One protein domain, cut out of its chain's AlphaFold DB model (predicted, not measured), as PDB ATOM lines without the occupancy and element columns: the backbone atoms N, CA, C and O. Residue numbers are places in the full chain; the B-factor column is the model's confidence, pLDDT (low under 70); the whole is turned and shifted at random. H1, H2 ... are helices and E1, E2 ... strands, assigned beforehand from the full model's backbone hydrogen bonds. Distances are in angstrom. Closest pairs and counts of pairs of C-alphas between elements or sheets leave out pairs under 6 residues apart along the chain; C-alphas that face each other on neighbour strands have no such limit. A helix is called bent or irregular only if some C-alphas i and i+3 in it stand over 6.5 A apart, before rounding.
ATOM      1  N   TYR A   6      14.495 -50.529 -36.122       93.56
ATOM      2  CA  TYR A   6      14.249 -49.191 -35.620       93.56
ATOM      3  C   TYR A   6      15.284 -48.272 -36.240       93.56
ATOM      4  O   TYR A   6      16.437 -48.675 -36.400       93.56
ATOM      5  N   PHE A   7      14.865 -47.059 -36.573       93.12
ATOM      6  CA  PHE A   7      15.750 -45.999 -37.014       93.12
ATOM      7  C   PHE A   7      15.416 -44.740 -36.221       93.12
ATOM      8  O   PHE A   7      14.257 -44.323 -36.207       93.12
ATOM      9  N   LEU A   8      16.417 -44.180 -35.552       89.69
ATOM     10  CA  LEU A   8      16.333 -42.893 -34.879       89.69
ATOM     11  C   LEU A   8      17.297 -41.943 -35.602       89.69
ATOM     12  O   LEU A   8      18.504 -42.174 -35.541       89.69
ATOM     13  N   PRO A   9      16.806 -40.936 -36.334       89.44
ATOM     14  CA  PRO A   9      17.681 -39.949 -36.950       89.44
ATOM     15  C   PRO A   9      18.408 -39.144 -35.869       89.44
ATOM     16  O   PRO A   9      17.820 -38.806 -34.849       89.44
ATOM     17  N   GLU A  10      19.679 -38.849 -36.117       87.19
ATOM     18  CA  GLU A  10      20.479 -37.930 -35.309       87.19
ATOM     19  C   GLU A  10      21.472 -37.247 -36.245       87.19
ATOM     20  O   GLU A  10      22.413 -37.866 -36.762       87.19
ATOM     21  N   THR A  11      21.209 -35.978 -36.537       81.06
ATOM     22  CA  THR A  11      21.978 -35.211 -37.527       81.06
ATOM     23  C   THR A  11      22.919 -34.186 -36.914       81.06
ATOM     24  O   THR A  11      23.733 -33.628 -37.645       81.06
ATOM     25  N   ASP A  12      22.821 -33.950 -35.606       79.62
ATOM     26  CA  ASP A  12      23.607 -32.944 -34.891       79.62
ATOM     27  C   ASP A  12      24.476 -33.607 -33.821       79.62
ATOM     28  O   ASP A  12      24.235 -33.499 -32.623       79.62
ATOM     29  N   TRP A  13      25.474 -34.368 -34.274       83.00
ATOM     30  CA  TRP A  13      26.468 -34.923 -33.365       83.00
ATOM     31  C   TRP A  13      27.434 -33.828 -32.919       83.00
ATOM     32  O   TRP A  13      27.853 -32.975 -33.711       83.00
ATOM     33  N   ASP A  14      27.892 -33.929 -31.674       83.12
ATOM     34  CA  ASP A  14      28.962 -33.092 -31.146       83.12
ATOM     35  C   ASP A  14      30.161 -33.031 -32.105       83.12
ATOM     36  O   ASP A  14      30.619 -34.046 -32.637       83.12
ATOM     37  N   LYS A  15      30.756 -31.840 -32.275       83.38
ATOM     38  CA  LYS A  15      31.910 -31.630 -33.181       83.38
ATOM     39  C   LYS A  15      33.077 -32.583 -32.917       83.38
ATOM     40  O   LYS A  15      33.846 -32.877 -33.833       83.38
ATOM     41  N   GLY A  16      33.217 -33.067 -31.682       84.62
ATOM     42  CA  GLY A  16      34.220 -34.064 -31.318       84.62
ATOM     43  C   GLY A  16      34.080 -35.381 -32.091       84.62
ATOM     44  O   GLY A  16      35.078 -36.065 -32.318       84.62
ATOM     45  N   TYR A  17      32.880 -35.714 -32.572       89.81
ATOM     46  CA  TYR A  17      32.624 -36.945 -33.314       89.81
ATOM     47  C   TYR A  17      33.043 -36.892 -34.788       89.81
ATOM     48  O   TYR A  17      33.005 -37.915 -35.466       89.81
ATOM     49  N   ALA A  18      33.552 -35.760 -35.292       89.88
ATOM     50  CA  ALA A  18      34.029 -35.631 -36.676       89.88
ATOM     51  C   ALA A  18      35.194 -36.586 -37.038       89.88
ATOM     52  O   ALA A  18      35.462 -36.848 -38.215       89.88
ATOM     53  N   ALA A  19      35.901 -37.123 -36.038       91.88
ATOM     54  CA  ALA A  19      36.927 -38.152 -36.229       91.88
ATOM     55  C   ALA A  19      36.345 -39.554 -36.507       91.88
ATOM     56  O   ALA A  19      37.074 -40.460 -36.927       91.88
ATOM     57  N   PHE A  20      35.044 -39.741 -36.293       94.50
ATOM     58  CA  PHE A  20      34.337 -41.007 -36.417       94.50
ATOM     59  C   PHE A  20      33.401 -40.983 -37.622       94.50
ATOM     60  O   PHE A  20      32.957 -39.937 -38.088       94.50
ATOM     61  N   ARG A  21      33.141 -42.169 -38.165       95.88
ATOM     62  CA  ARG A  21      32.201 -42.386 -39.266       95.88
ATOM     63  C   ARG A  21      31.026 -43.233 -38.811       95.88
ATOM     64  O   ARG A  21      29.886 -42.918 -39.129       95.88
ATOM     65  N   GLU A  22      31.318 -44.325 -38.113       96.62
ATOM     66  CA  GLU A  22      30.323 -45.325 -37.750       96.62
ATOM     67  C   GLU A  22      30.769 -46.124 -36.526       96.62
ATOM     68  O   GLU A  22      31.949 -46.451 -36.383       96.62
ATOM     69  N   PHE A  23      29.798 -46.504 -35.706       96.81
ATOM     70  CA  PHE A  23      29.902 -47.526 -34.675       96.81
ATOM     71  C   PHE A  23      28.960 -48.676 -35.049       96.81
ATOM     72  O   PHE A  23      27.812 -48.435 -35.411       96.81
ATOM     73  N   SER A  24      29.426 -49.924 -34.996       98.12
ATOM     74  CA  SER A  24      28.632 -51.102 -35.369       98.12
ATOM     75  C   SER A  24      28.771 -52.203 -34.327       98.12
ATOM     76  O   SER A  24      29.875 -52.693 -34.088       98.12
ATOM     77  N   TRP A  25      27.647 -52.669 -33.785       98.44
ATOM     78  CA  TRP A  25      27.605 -53.747 -32.801       98.44
ATOM     79  C   TRP A  25      27.137 -55.055 -33.418       98.44
ATOM     80  O   TRP A  25      26.080 -55.131 -34.053       98.44
ATOM     81  N   GLN A  26      27.914 -56.107 -33.181       98.25
ATOM     82  CA  GLN A  26      27.647 -57.449 -33.674       98.25
ATOM     83  C   GLN A  26      27.520 -58.455 -32.537       98.25
ATOM     84  O   GLN A  26      28.316 -58.477 -31.600       98.25
ATOM     85  N   ARG A  27      26.547 -59.354 -32.675       96.25
ATOM     86  CA  ARG A  27      26.344 -60.511 -31.804       96.25
ATOM     87  C   ARG A  27      26.153 -61.737 -32.681       96.25
ATOM     88  O   ARG A  27      25.391 -61.691 -33.641       96.25
ATOM     89  N   ASN A  28      26.844 -62.833 -32.368       94.31
ATOM     90  CA  ASN A  28      26.772 -64.081 -33.142       94.31
ATOM     91  C   ASN A  28      27.035 -63.883 -34.653       94.31
ATOM     92  O   ASN A  28      26.366 -64.484 -35.490       94.31
ATOM     93  N   GLY A  29      27.976 -62.995 -35.003       93.50
ATOM     94  CA  GLY A  29      28.319 -62.673 -36.394       93.50
ATOM     95  C   GLY A  29      27.263 -61.857 -37.149       93.50
ATOM     96  O   GLY A  29      27.324 -61.768 -38.372       93.50
ATOM     97  N   GLN A  30      26.277 -61.287 -36.452       95.88
ATOM     98  CA  GLN A  30      25.233 -60.457 -37.047       95.88
ATOM     99  C   GLN A  30      25.208 -59.069 -36.412       95.88
ATOM    100  O   GLN A  30      25.138 -58.941 -35.189       95.88
ATOM    101  N   THR A  31      25.189 -58.026 -37.243       97.88
ATOM    102  CA  THR A  31      25.000 -56.645 -36.784       97.88
ATOM    103  C   THR A  31      23.588 -56.450 -36.251       97.88
ATOM    104  O   THR A  31      22.621 -56.661 -36.993       97.88
ATOM    105  N   PHE A  32      23.470 -56.045 -34.989       97.50
ATOM    106  CA  PHE A  32      22.190 -55.712 -34.363       97.50
ATOM    107  C   PHE A  32      21.999 -54.209 -34.174       97.50
ATOM    108  O   PHE A  32      20.855 -53.781 -34.087       97.50
ATOM    109  N   ALA A  33      23.067 -53.411 -34.138       97.94
ATOM    110  CA  ALA A  33      22.957 -51.962 -34.063       97.94
ATOM    111  C   ALA A  33      24.063 -51.274 -34.864       97.94
ATOM    112  O   ALA A  33      25.171 -51.805 -34.977       97.94
ATOM    113  N   THR A  34      23.756 -50.098 -35.399       97.62
ATOM    114  CA  THR A  34      24.722 -49.172 -35.990       97.62
ATOM    115  C   THR A  34      24.400 -47.743 -35.574       97.62
ATOM    116  O   THR A  34      23.231 -47.386 -35.444       97.62
ATOM    117  N   SER A  35      25.433 -46.926 -35.422       95.50
ATOM    118  CA  SER A  35      25.339 -45.479 -35.231       95.50
ATOM    119  C   SER A  35      26.228 -44.831 -36.274       95.50
ATOM    120  O   SER A  35      27.452 -44.952 -36.213       95.50
ATOM    121  N   GLU A  36      25.615 -44.201 -37.267       94.94
ATOM    122  CA  GLU A  36      26.317 -43.479 -38.320       94.94
ATOM    123  C   GLU A  36      26.332 -41.991 -37.970       94.94
ATOM    124  O   GLU A  36      25.278 -41.365 -37.828       94.94
ATOM    125  N   VAL A  37      27.533 -41.422 -37.851       92.94
ATOM    126  CA  VAL A  37      27.713 -40.025 -37.436       92.94
ATOM    127  C   VAL A  37      26.989 -39.098 -38.419       92.94
ATOM    128  O   VAL A  37      27.189 -39.193 -39.633       92.94
ATOM    129  N   ASN A  38      26.151 -38.203 -37.885       90.31
ATOM    130  CA  ASN A  38      25.280 -37.270 -38.620       90.31
ATOM    131  C   ASN A  38      24.213 -37.921 -39.519       90.31
ATOM    132  O   ASN A  38      23.697 -37.275 -40.436       90.31
ATOM    133  N   LYS A  39      23.892 -39.198 -39.302       91.50
ATOM    134  CA  LYS A  39      22.779 -39.874 -39.988       91.50
ATOM    135  C   LYS A  39      21.791 -40.489 -39.012       91.50
ATOM    136  O   LYS A  39      20.601 -40.517 -39.313       91.50
ATOM    137  N   GLY A  40      22.275 -40.973 -37.874       92.25
ATOM    138  CA  GLY A  40      21.459 -41.551 -36.820       92.25
ATOM    139  C   GLY A  40      21.766 -43.012 -36.548       92.25
ATOM    140  O   GLY A  40      22.786 -43.570 -36.965       92.25
ATOM    141  N   HIS A  41      20.844 -43.634 -35.833       93.88
ATOM    142  CA  HIS A  41      21.013 -44.945 -35.248       93.88
ATOM    143  C   HIS A  41      20.035 -45.951 -35.828       93.88
ATOM    144  O   HIS A  41      18.843 -45.680 -35.958       93.88
ATOM    145  N   THR A  42      20.520 -47.153 -36.109       96.19
ATOM    146  CA  THR A  42      19.686 -48.295 -36.478       96.19
ATOM    147  C   THR A  42      19.816 -49.384 -35.428       96.19
ATOM    148  O   THR A  42      20.930 -49.743 -35.060       96.19
ATOM    149  N   THR A  43      18.696 -49.974 -35.012       96.75
ATOM    150  CA  THR A  43      18.679 -51.184 -34.173       96.75
ATOM    151  C   THR A  43      17.771 -52.235 -34.788       96.75
ATOM    152  O   THR A  43      16.618 -51.967 -35.099       96.75
ATOM    153  N   ASP A  44      18.258 -53.458 -34.938       96.44
ATOM    154  CA  ASP A  44      17.489 -54.627 -35.347       96.44
ATOM    155  C   ASP A  44      17.132 -55.457 -34.110       96.44
ATOM    156  O   ASP A  44      17.896 -56.319 -33.662       96.44
ATOM    157  N   SER A  45      15.957 -55.188 -33.539       94.62
ATOM    158  CA  SER A  45      15.552 -55.794 -32.268       94.62
ATOM    159  C   SER A  45      15.314 -57.302 -32.360       94.62
ATOM    160  O   SER A  45      15.297 -57.984 -31.338       94.62
ATOM    161  N   ALA A  46      15.167 -57.845 -33.574       94.12
ATOM    162  CA  ALA A  46      15.036 -59.282 -33.804       94.12
ATOM    163  C   ALA A  46      16.316 -60.056 -33.441       94.12
ATOM    164  O   ALA A  46      16.266 -61.266 -33.228       94.12
ATOM    165  N   LYS A  47      17.461 -59.365 -33.383       95.38
ATOM    166  CA  LYS A  47      18.776 -59.942 -33.056       95.38
ATOM    167  C   LYS A  47      19.144 -59.812 -31.576       95.38
ATOM    168  O   LYS A  47      20.153 -60.376 -31.135       95.38
ATOM    169  N   LEU A  48      18.323 -59.100 -30.809       95.38
ATOM    170  CA  LEU A  48      18.466 -58.938 -29.368       95.38
ATOM    171  C   LEU A  48      17.611 -59.981 -28.627       95.38
ATOM    172  O   LEU A  48      16.501 -60.285 -29.072       95.38
ATOM    173  N   PRO A  49      18.086 -60.543 -27.497       95.81
ATOM    174  CA  PRO A  49      17.234 -61.337 -26.615       95.81
ATOM    175  C   PRO A  49      16.020 -60.527 -26.157       95.81
ATOM    176  O   PRO A  49      16.104 -59.310 -26.047       95.81
ATOM    177  N   ALA A  50      14.894 -61.191 -25.906       95.88
ATOM    178  CA  ALA A  50      13.696 -60.552 -25.370       95.88
ATOM    179  C   ALA A  50      13.870 -60.184 -23.890       95.88
ATOM    180  O   ALA A  50      14.457 -60.957 -23.133       95.88
ATOM    181  N   GLY A  51      13.281 -59.065 -23.467       97.31
ATOM    182  CA  GLY A  51      13.367 -58.594 -22.088       97.31
ATOM    183  C   GLY A  51      14.768 -58.109 -21.720       97.31
ATOM    184  O   GLY A  51      15.554 -57.735 -22.591       97.31
ATOM    185  N   PHE A  52      15.063 -58.077 -20.419       98.06
ATOM    186  CA  PHE A  52      16.383 -57.689 -19.935       98.06
ATOM    187  C   PHE A  52      17.394 -58.821 -20.130       98.06
ATOM    188  O   PHE A  52      17.131 -59.966 -19.755       98.06
ATOM    189  N   SER A  53      18.565 -58.505 -20.677       97.69
ATOM    190  CA  SER A  53      19.634 -59.473 -20.900       97.69
ATOM    191  C   SER A  53      21.018 -58.834 -20.884       97.69
ATOM    192  O   SER A  53      21.186 -57.664 -21.227       97.69
ATOM    193  N   GLU A  54      22.008 -59.651 -20.535       98.19
ATOM    194  CA  GLU A  54      23.427 -59.320 -20.610       98.19
ATOM    195  C   GLU A  54      24.135 -60.345 -21.501       98.19
ATOM    196  O   GLU A  54      23.898 -61.552 -21.378       98.19
ATOM    197  N   PHE A  55      24.956 -59.885 -22.445       97.94
ATOM    198  CA  PHE A  55      25.647 -60.766 -23.385       97.94
ATOM    199  C   PHE A  55      26.918 -60.133 -23.969       97.94
ATOM    200  O   PHE A  55      27.010 -58.911 -24.075       97.94
ATOM    201  N   PRO A  56      27.891 -60.949 -24.416       98.00
ATOM    202  CA  PRO A  56      29.050 -60.442 -25.138       98.00
ATOM    203  C   PRO A  56      28.675 -59.998 -26.558       98.00
ATOM    204  O   PRO A  56      27.882 -60.650 -27.247       98.00
ATOM    205  N   ALA A  57      29.304 -58.923 -27.019       98.12
ATOM    206  CA  ALA A  57      29.225 -58.428 -28.385       98.12
ATOM    207  C   ALA A  57      30.590 -57.904 -28.854       98.12
ATOM    208  O   ALA A  57      31.517 -57.710 -28.066       98.12
ATOM    209  N   GLN A  58      30.705 -57.661 -30.155       98.00
ATOM    210  CA  GLN A  58      31.834 -56.953 -30.745       98.00
ATOM    211  C   GLN A  58      31.367 -55.584 -31.234       98.00
ATOM    212  O   GLN A  58      30.461 -55.505 -32.065       98.00
ATOM    213  N   LEU A  59      32.001 -54.524 -30.743       97.75
ATOM    214  CA  LEU A  59      31.885 -53.173 -31.274       97.75
ATOM    215  C   LEU A  59      32.988 -52.960 -32.313       97.75
ATOM    216  O   LEU A  59      34.162 -53.176 -32.034       97.75
ATOM    217  N   THR A  60      32.622 -52.516 -33.511       97.94
ATOM    218  CA  THR A  60      33.561 -52.001 -34.510       97.94
ATOM    219  C   THR A  60      33.379 -50.498 -34.636       97.94
ATOM    220  O   THR A  60      32.297 -50.027 -34.977       97.94
ATOM    221  N   ILE A  61      34.450 -49.759 -34.383       96.75
ATOM    222  CA  ILE A  61      34.523 -48.307 -34.503       96.75
ATOM    223  C   ILE A  61      35.255 -47.996 -35.797       96.75
ATOM    224  O   ILE A  61      36.429 -48.341 -35.949       96.75
ATOM    225  N   THR A  62      34.579 -47.333 -36.728       97.62
ATOM    226  CA  THR A  62      35.192 -46.866 -37.967       97.62
ATOM    227  C   THR A  62      35.434 -45.367 -37.909       97.62
ATOM    228  O   THR A  62      34.505 -44.577 -37.746       97.62
ATOM    229  N   ARG A  63      36.691 -44.964 -38.090       95.69
ATOM    230  CA  ARG A  63      37.109 -43.561 -38.165       95.69
ATOM    231  C   ARG A  63      36.814 -42.953 -39.533       95.69
ATOM    232  O   ARG A  63      36.671 -43.663 -40.531       95.69
ATOM    233  N   SER A  64      36.782 -41.626 -39.597       95.00
ATOM    234  CA  SER A  64      36.557 -40.877 -40.841       95.00
ATOM    235  C   SER A  64      37.625 -41.148 -41.911       95.00
ATOM    236  O   SER A  64      37.315 -41.167 -43.100       95.00
ATOM    237  N   ASN A  65      38.856 -41.476 -41.503       95.31
ATOM    238  CA  ASN A  65      39.940 -41.905 -42.396       95.31
ATOM    239  C   ASN A  65      39.836 -43.375 -42.867       95.31
ATOM    240  O   ASN A  65      40.729 -43.858 -43.560       95.31
ATOM    241  N   GLY A  66      38.784 -44.104 -42.476       95.50
ATOM    242  CA  GLY A  66      38.555 -45.505 -42.836       95.50
ATOM    243  C   GLY A  66      39.245 -46.534 -41.935       95.50
ATOM    244  O   GLY A  66      38.995 -47.725 -42.104       95.50
ATOM    245  N   GLN A  67      40.065 -46.115 -40.966       96.69
ATOM    246  CA  GLN A  67      40.641 -47.026 -39.977       96.69
ATOM    247  C   GLN A  67      39.536 -47.645 -39.115       96.69
ATOM    248  O   GLN A  67      38.635 -46.943 -38.659       96.69
ATOM    249  N   GLN A  68      39.654 -48.944 -38.838       97.25
ATOM    250  CA  GLN A  68      38.748 -49.666 -37.953       97.25
ATOM    251  C   GLN A  68      39.454 -50.138 -36.685       97.25
ATOM    252  O   GLN A  68      40.612 -50.559 -36.722       97.25
ATOM    253  N   VAL A  69      38.735 -50.070 -35.570       95.88
ATOM    254  CA  VAL A  69      39.117 -50.647 -34.281       95.88
ATOM    255  C   VAL A  69      37.980 -51.555 -33.835       95.88
ATOM    256  O   VAL A  69      36.826 -51.137 -33.848       95.88
ATOM    257  N   ALA A  70      38.299 -52.793 -33.471       96.44
ATOM    258  CA  ALA A  70      37.332 -53.735 -32.923       96.44
ATOM    259  C   ALA A  70      37.578 -53.917 -31.425       96.44
ATOM    260  O   ALA A  70      38.714 -54.138 -30.997       96.44
ATOM    261  N   GLU A  71      36.509 -53.855 -30.643       95.88
ATOM    262  CA  GLU A  71      36.524 -54.009 -29.195       95.88
ATOM    263  C   GLU A  71      35.483 -55.046 -28.772       95.88
ATOM    264  O   GLU A  71      34.354 -55.058 -29.263       95.88
ATOM    265  N   ASN A  72      35.869 -55.941 -27.864       96.69
ATOM    266  CA  ASN A  72      34.920 -56.854 -27.236       96.69
ATOM    267  C   ASN A  72      34.269 -56.125 -26.065       96.69
ATOM    268  O   ASN A  72      34.977 -55.628 -25.190       96.69
ATOM    269  N   VAL A  73      32.942 -56.096 -26.050       96.56
ATOM    270  CA  VAL A  73      32.150 -55.395 -25.039       96.56
ATOM    271  C   VAL A  73      31.121 -56.338 -24.433       96.56
ATOM    272  O   VAL A  73      30.635 -57.261 -25.094       96.56
ATOM    273  N   THR A  74      30.760 -56.089 -23.181       97.44
ATOM    274  CA  THR A  74      29.540 -56.646 -22.597       97.44
ATOM    275  C   THR A  74      28.404 -55.675 -22.879       97.44
ATOM    276  O   THR A  74      28.528 -54.486 -22.609       97.44
ATOM    277  N   VAL A  75      27.303 -56.171 -23.433       97.94
ATOM    278  CA  VAL A  75      26.089 -55.391 -23.676       97.94
ATOM    279  C   VAL A  75      25.062 -55.758 -22.622       97.94
ATOM    280  O   VAL A  75      24.770 -56.940 -22.436       97.94
ATOM    281  N   ARG A  76      24.481 -54.743 -21.984       98.00
ATOM    282  CA  ARG A  76      23.310 -54.875 -21.113       98.00
ATOM    283  C   ARG A  76      22.148 -54.203 -21.823       98.00
ATOM    284  O   ARG A  76      22.278 -53.071 -22.280       98.00
ATOM    285  N   SER A  77      21.039 -54.907 -21.997       97.69
ATOM    286  CA  SER A  77      19.935 -54.420 -22.827       97.69
ATOM    287  C   SER A  77      18.576 -54.814 -22.283       97.69
ATOM    288  O   SER A  77      18.430 -55.875 -21.682       97.69
ATOM    289  N   TYR A  78      17.577 -53.989 -22.572       98.06
ATOM    290  CA  TYR A  78      16.170 -54.346 -22.517       98.06
ATOM    291  C   TYR A  78      15.575 -54.278 -23.923       98.06
ATOM    292  O   TYR A  78      15.722 -53.274 -24.617       98.06
ATOM    293  N   ASN A  79      14.880 -55.338 -24.330       97.44
ATOM    294  CA  ASN A  79      14.167 -55.418 -25.602       97.44
ATOM    295  C   ASN A  79      12.694 -55.765 -25.351       97.44
ATOM    296  O   ASN A  79      12.345 -56.936 -25.155       97.44
ATOM    297  N   GLY A  80      11.856 -54.735 -25.304       96.31
ATOM    298  CA  GLY A  80      10.413 -54.832 -25.110       96.31
ATOM    299  C   GLY A  80       9.641 -55.079 -26.407       96.31
ATOM    300  O   GLY A  80      10.183 -55.502 -27.434       96.31
ATOM    301  N   PHE A  81       8.336 -54.830 -26.360       94.19
ATOM    302  CA  PHE A  81       7.434 -55.000 -27.501       94.19
ATOM    303  C   PHE A  81       7.436 -53.796 -28.449       94.19
ATOM    304  O   PHE A  81       7.246 -53.960 -29.658       94.19
ATOM    305  N   HIS A  82       7.644 -52.599 -27.907       95.56
ATOM    306  CA  HIS A  82       7.572 -51.321 -28.606       95.56
ATOM    307  C   HIS A  82       8.823 -50.471 -28.410       95.56
ATOM    308  O   HIS A  82       9.121 -49.647 -29.271       95.56
ATOM    309  N   ALA A  83       9.567 -50.678 -27.329       95.81
ATOM    310  CA  ALA A  83      10.807 -49.977 -27.059       95.81
ATOM    311  C   ALA A  83      11.900 -50.897 -26.531       95.81
ATOM    312  O   ALA A  83      11.661 -52.012 -26.066       95.81
ATOM    313  N   GLY A  84      13.119 -50.390 -26.566       96.94
ATOM    314  CA  GLY A  84      14.235 -50.983 -25.872       96.94
ATOM    315  C   GLY A  84      15.390 -50.014 -25.748       96.94
ATOM    316  O   GLY A  84      15.379 -48.900 -26.271       96.94
ATOM    317  N   VAL A  85      16.385 -50.456 -25.000       97.31
ATOM    318  CA  VAL A  85      17.602 -49.701 -24.757       97.31
ATOM    319  C   VAL A  85      18.750 -50.672 -24.547       97.31
ATOM    320  O   VAL A  85      18.545 -51.767 -24.018       97.31
ATOM    321  N   PHE A  86      19.952 -50.296 -24.959       97.25
ATOM    322  CA  PHE A  86      21.159 -51.003 -24.559       97.25
ATOM    323  C   PHE A  86      22.264 -50.038 -24.143       97.25
ATOM    324  O   PHE A  86      22.308 -48.904 -24.612       97.25
ATOM    325  N   THR A  87      23.149 -50.532 -23.283       96.00
ATOM    326  CA  THR A  87      24.428 -49.919 -22.919       96.00
ATOM    327  C   THR A  87      25.561 -50.915 -23.140       96.00
ATOM    328  O   THR A  87      25.342 -52.136 -23.108       96.00
ATOM    329  N   THR A  88      26.772 -50.416 -23.363       95.56
ATOM    330  CA  THR A  88      27.990 -51.225 -23.403       95.56
ATOM    331  C   THR A  88      28.874 -50.961 -22.201       95.56
ATOM    332  O   THR A  88      29.009 -49.821 -21.775       95.56
ATOM    333  N   SER A  89      29.581 -51.993 -21.740       94.00
ATOM    334  CA  SER A  89      30.762 -51.815 -20.892       94.00
ATOM    335  C   SER A  89      31.714 -50.776 -21.487       94.00
ATOM    336  O   SER A  89      31.856 -50.730 -22.714       94.00
ATOM    337  N   GLY A  90      32.421 -50.044 -20.627       89.25
ATOM    338  CA  GLY A  90      33.417 -49.057 -21.027       89.25
ATOM    339  C   GLY A  90      34.382 -49.574 -22.096       89.25
ATOM    340  O   GLY A  90      34.900 -50.695 -22.014       89.25
ATOM    341  N   ILE A  91      34.606 -48.753 -23.117       90.38
ATOM    342  CA  ILE A  91      35.496 -49.065 -24.240       90.38
ATOM    343  C   ILE A  91      36.876 -48.431 -24.014       90.38
ATOM    344  O   ILE A  91      37.078 -47.640 -23.095       90.38
ATOM    345  N   ARG A  92      37.878 -48.792 -24.817       89.62
ATOM    346  CA  ARG A  92      39.240 -48.224 -24.740       89.62
ATOM    347  C   ARG A  92      39.411 -47.004 -25.630       89.62
ATOM    348  O   ARG A  92      40.260 -46.157 -25.362       89.62
ATOM    349  N   THR A  93      38.665 -46.947 -26.726       87.69
ATOM    350  CA  THR A  93      38.671 -45.795 -27.625       87.69
ATOM    351  C   THR A  93      37.969 -44.628 -26.952       87.69
ATOM    352  O   THR A  93      36.768 -44.701 -26.745       87.69
ATOM    353  N   GLN A  94      38.699 -43.557 -26.636       85.56
ATOM    354  CA  GLN A  94      38.114 -42.358 -26.035       85.56
ATOM    355  C   GLN A  94      37.047 -41.746 -26.953       85.56
ATOM    356  O   GLN A  94      37.344 -41.371 -28.094       85.56
ATOM    357  N   LEU A  95      35.834 -41.620 -26.430       82.50
ATOM    358  CA  LEU A  95      34.737 -40.880 -27.024       82.50
ATOM    359  C   LEU A  95      34.819 -39.399 -26.604       82.50
ATOM    360  O   LEU A  95      35.310 -39.083 -25.513       82.50
ATOM    361  N   PRO A  96      34.407 -38.462 -27.470       80.06
ATOM    362  CA  PRO A  96      34.308 -37.052 -27.109       80.06
ATOM    363  C   PRO A  96      33.280 -36.825 -25.995       80.06
ATOM    364  O   PRO A  96      32.174 -37.345 -26.089       80.06
ATOM    365  N   ASN A  97      33.628 -35.990 -25.009       69.88
ATOM    366  CA  ASN A  97      32.731 -35.527 -23.937       69.88
ATOM    367  C   ASN A  97      32.084 -36.643 -23.093       69.88
ATOM    368  O   ASN A  97      31.031 -36.423 -22.502       69.88
ATOM    369  N   ASP A  98      32.706 -37.821 -23.026       68.88
ATOM    370  CA  ASP A  98      32.206 -38.957 -22.254       68.88
ATOM    371  C   ASP A  98      33.270 -39.446 -21.263       68.88
ATOM    372  O   ASP A  98      34.295 -40.026 -21.642       68.88
ATOM    373  N   ASP A  99      33.010 -39.186 -19.982       63.22
ATOM    374  CA  ASP A  99      33.887 -39.546 -18.869       63.22
ATOM    375  C   ASP A  99      33.848 -41.054 -18.553       63.22
ATOM    376  O   ASP A  99      34.817 -41.598 -18.018       63.22
ATOM    377  N   ASN A 100      32.760 -41.744 -18.915       64.62
ATOM    378  CA  ASN A 100      32.547 -43.172 -18.644       64.62
ATOM    379  C   ASN A 100      32.855 -44.062 -19.853       64.62
ATOM    380  O   ASN A 100      32.959 -45.287 -19.714       64.62
ATOM    381  N   ASN A 101      33.050 -43.437 -21.015       79.62
ATOM    382  CA  ASN A 101      33.415 -44.060 -22.276       79.62
ATOM    383  C   ASN A 101      32.475 -45.226 -22.635       79.62
ATOM    384  O   ASN A 101      32.916 -46.329 -22.975       79.62
ATOM    385  N   GLU A 102      31.175 -44.985 -22.494       76.31
ATOM    386  CA  GLU A 102      30.096 -45.950 -22.675       76.31
ATOM    387  C   GLU A 102      29.184 -45.532 -23.833       76.31
ATOM    388  O   GLU A 102      29.061 -44.362 -24.176       76.31
ATOM    389  N   PHE A 103      28.523 -46.499 -24.472       86.62
ATOM    390  CA  PHE A 103      27.562 -46.195 -25.528       86.62
ATOM    391  C   PHE A 103      26.170 -46.635 -25.112       86.62
ATOM    392  O   PHE A 103      25.930 -47.828 -24.922       86.62
ATOM    393  N   ASN A 104      25.255 -45.674 -25.026       89.94
ATOM    394  CA  ASN A 104      23.864 -45.883 -24.656       89.94
ATOM    395  C   ASN A 104      22.972 -45.603 -25.866       89.94
ATOM    396  O   ASN A 104      23.123 -44.574 -26.519       89.94
ATOM    397  N   GLN A 105      22.028 -46.491 -26.170       92.00
ATOM    398  CA  GLN A 105      21.147 -46.308 -27.322       92.00
ATOM    399  C   GLN A 105      19.727 -46.774 -27.031       92.00
ATOM    400  O   GLN A 105      19.484 -47.956 -26.770       92.00
ATOM    401  N   ILE A 106      18.784 -45.840 -27.138       93.25
ATOM    402  CA  ILE A 106      17.344 -46.091 -27.063       93.25
ATOM    403  C   ILE A 106      16.805 -46.326 -28.474       93.25
ATOM    404  O   ILE A 106      17.191 -45.665 -29.436       93.25
ATOM    405  N   PHE A 107      15.876 -47.266 -28.603       94.06
ATOM    406  CA  PHE A 107      15.104 -47.484 -29.818       94.06
ATOM    407  C   PHE A 107      13.630 -47.645 -29.462       94.06
ATOM    408  O   PHE A 107      13.277 -48.303 -28.486       94.06
ATOM    409  N   ILE A 108      12.750 -47.021 -30.244       93.69
ATOM    410  CA  ILE A 108      11.354 -46.844 -29.847       93.69
ATOM    411  C   ILE A 108      10.406 -46.831 -31.047       93.69
ATOM    412  O   ILE A 108      10.715 -46.291 -32.107       93.69
ATOM    413  N   ARG A 109       9.222 -47.412 -30.863       93.94
ATOM    414  CA  ARG A 109       8.000 -47.128 -31.623       93.94
ATOM    415  C   ARG A 109       7.156 -46.176 -30.777       93.94
ATOM    416  O   ARG A 109       6.568 -46.636 -29.793       93.94
TER     417      ARG A 109
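Overview. This is residues 6 to 109 of the 238 residues of the protein "TolA protein" of Cardiobacterium hominis (UniProt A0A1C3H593). One sheet of eight strands is folded back on itself into a flattened, nearly closed barrel: E1, E4, E3 and E2 face E6, E7 and E8, with E5 as the hinge and the two edge strands, E1 and E8, coming near each other. The short helix H1 and the long loop of residues 89 to 103 lie toward one end of it. The printed part has 104 residues, with the named elements in the order E1 H1 E2 E3 E4 E5 E6 E7 E8; the sheet order is E1 E4 E3 E2 E5 E6 E7 E8, all antiparallel, and the class is mostly strand. The whole is compact, with a radius of gyration of the C-alphas of 13.1 A, and rounded, spanning 36 by 26 by 26 A.

Along the chain. E1, residues 6 to 8, begins at C-alpha 6 at (14.249, -49.191, -35.620). H1 holds residues 15 to 19 and is only just irregular: C-alphas 16 and 19 are 6.9 A apart. E2 is residues 20 to 27, 21.6 A long, E3 residues 30 to 36, 17.1 A, and E4 residues 40 to 44. E5, residues 51 to 63, 32.4 A, bends by 72 degrees at residue 54; E6, residues 68 to 79, 28.1 A, bends by 70 degrees at residue 72. E7 is residues 83 to 88, 17.6 A, and E8, residues 104 to 108, ends at C-alpha 108 at (11.354, -46.844, -29.847).

Arrangement. The sheet is twisted and curled like part of a barrel. E1 pairs with E4 through N 8 and O 41, 2.9 A. E2, E3 and E4 form a meander, each strand the antiparallel neighbour of the one before, with N 42 and O 34 at 2.8 A and N 35 and O 23 at 2.8 A. E2 pairs with E5 through N 24 and O 60, 2.9 A, and E2 to E5 form a Greek key, a meander of three whose first strand neighbours the fourth. E5 to E8 form a second meander, with N 57 and O 73 at 2.9 A, N 78 and O 85 at 2.8 A, and N 84 and O 107 at 2.8 A. Between E1 and E8 the closest C-alphas, those of Tyr 6 and Phe 107, are 6.1 A apart. H1 is only just not on the sheet, with 4 pairs of C-alphas within 10 A; 0 of 1 O i to N i+4 pairs and 1 of 2 O i to N i+3 pairs are within hydrogen-bond range.

Size, cuts and confidence. The C-alphas farthest apart, those of Asn 65 and Phe 81, are 38.1 A apart. The printed part has no cut. The link from E7 to E8 is long, 15 residues. Mean pLDDT of the printed part is 92.6, and residues 97 to 100 are under 70.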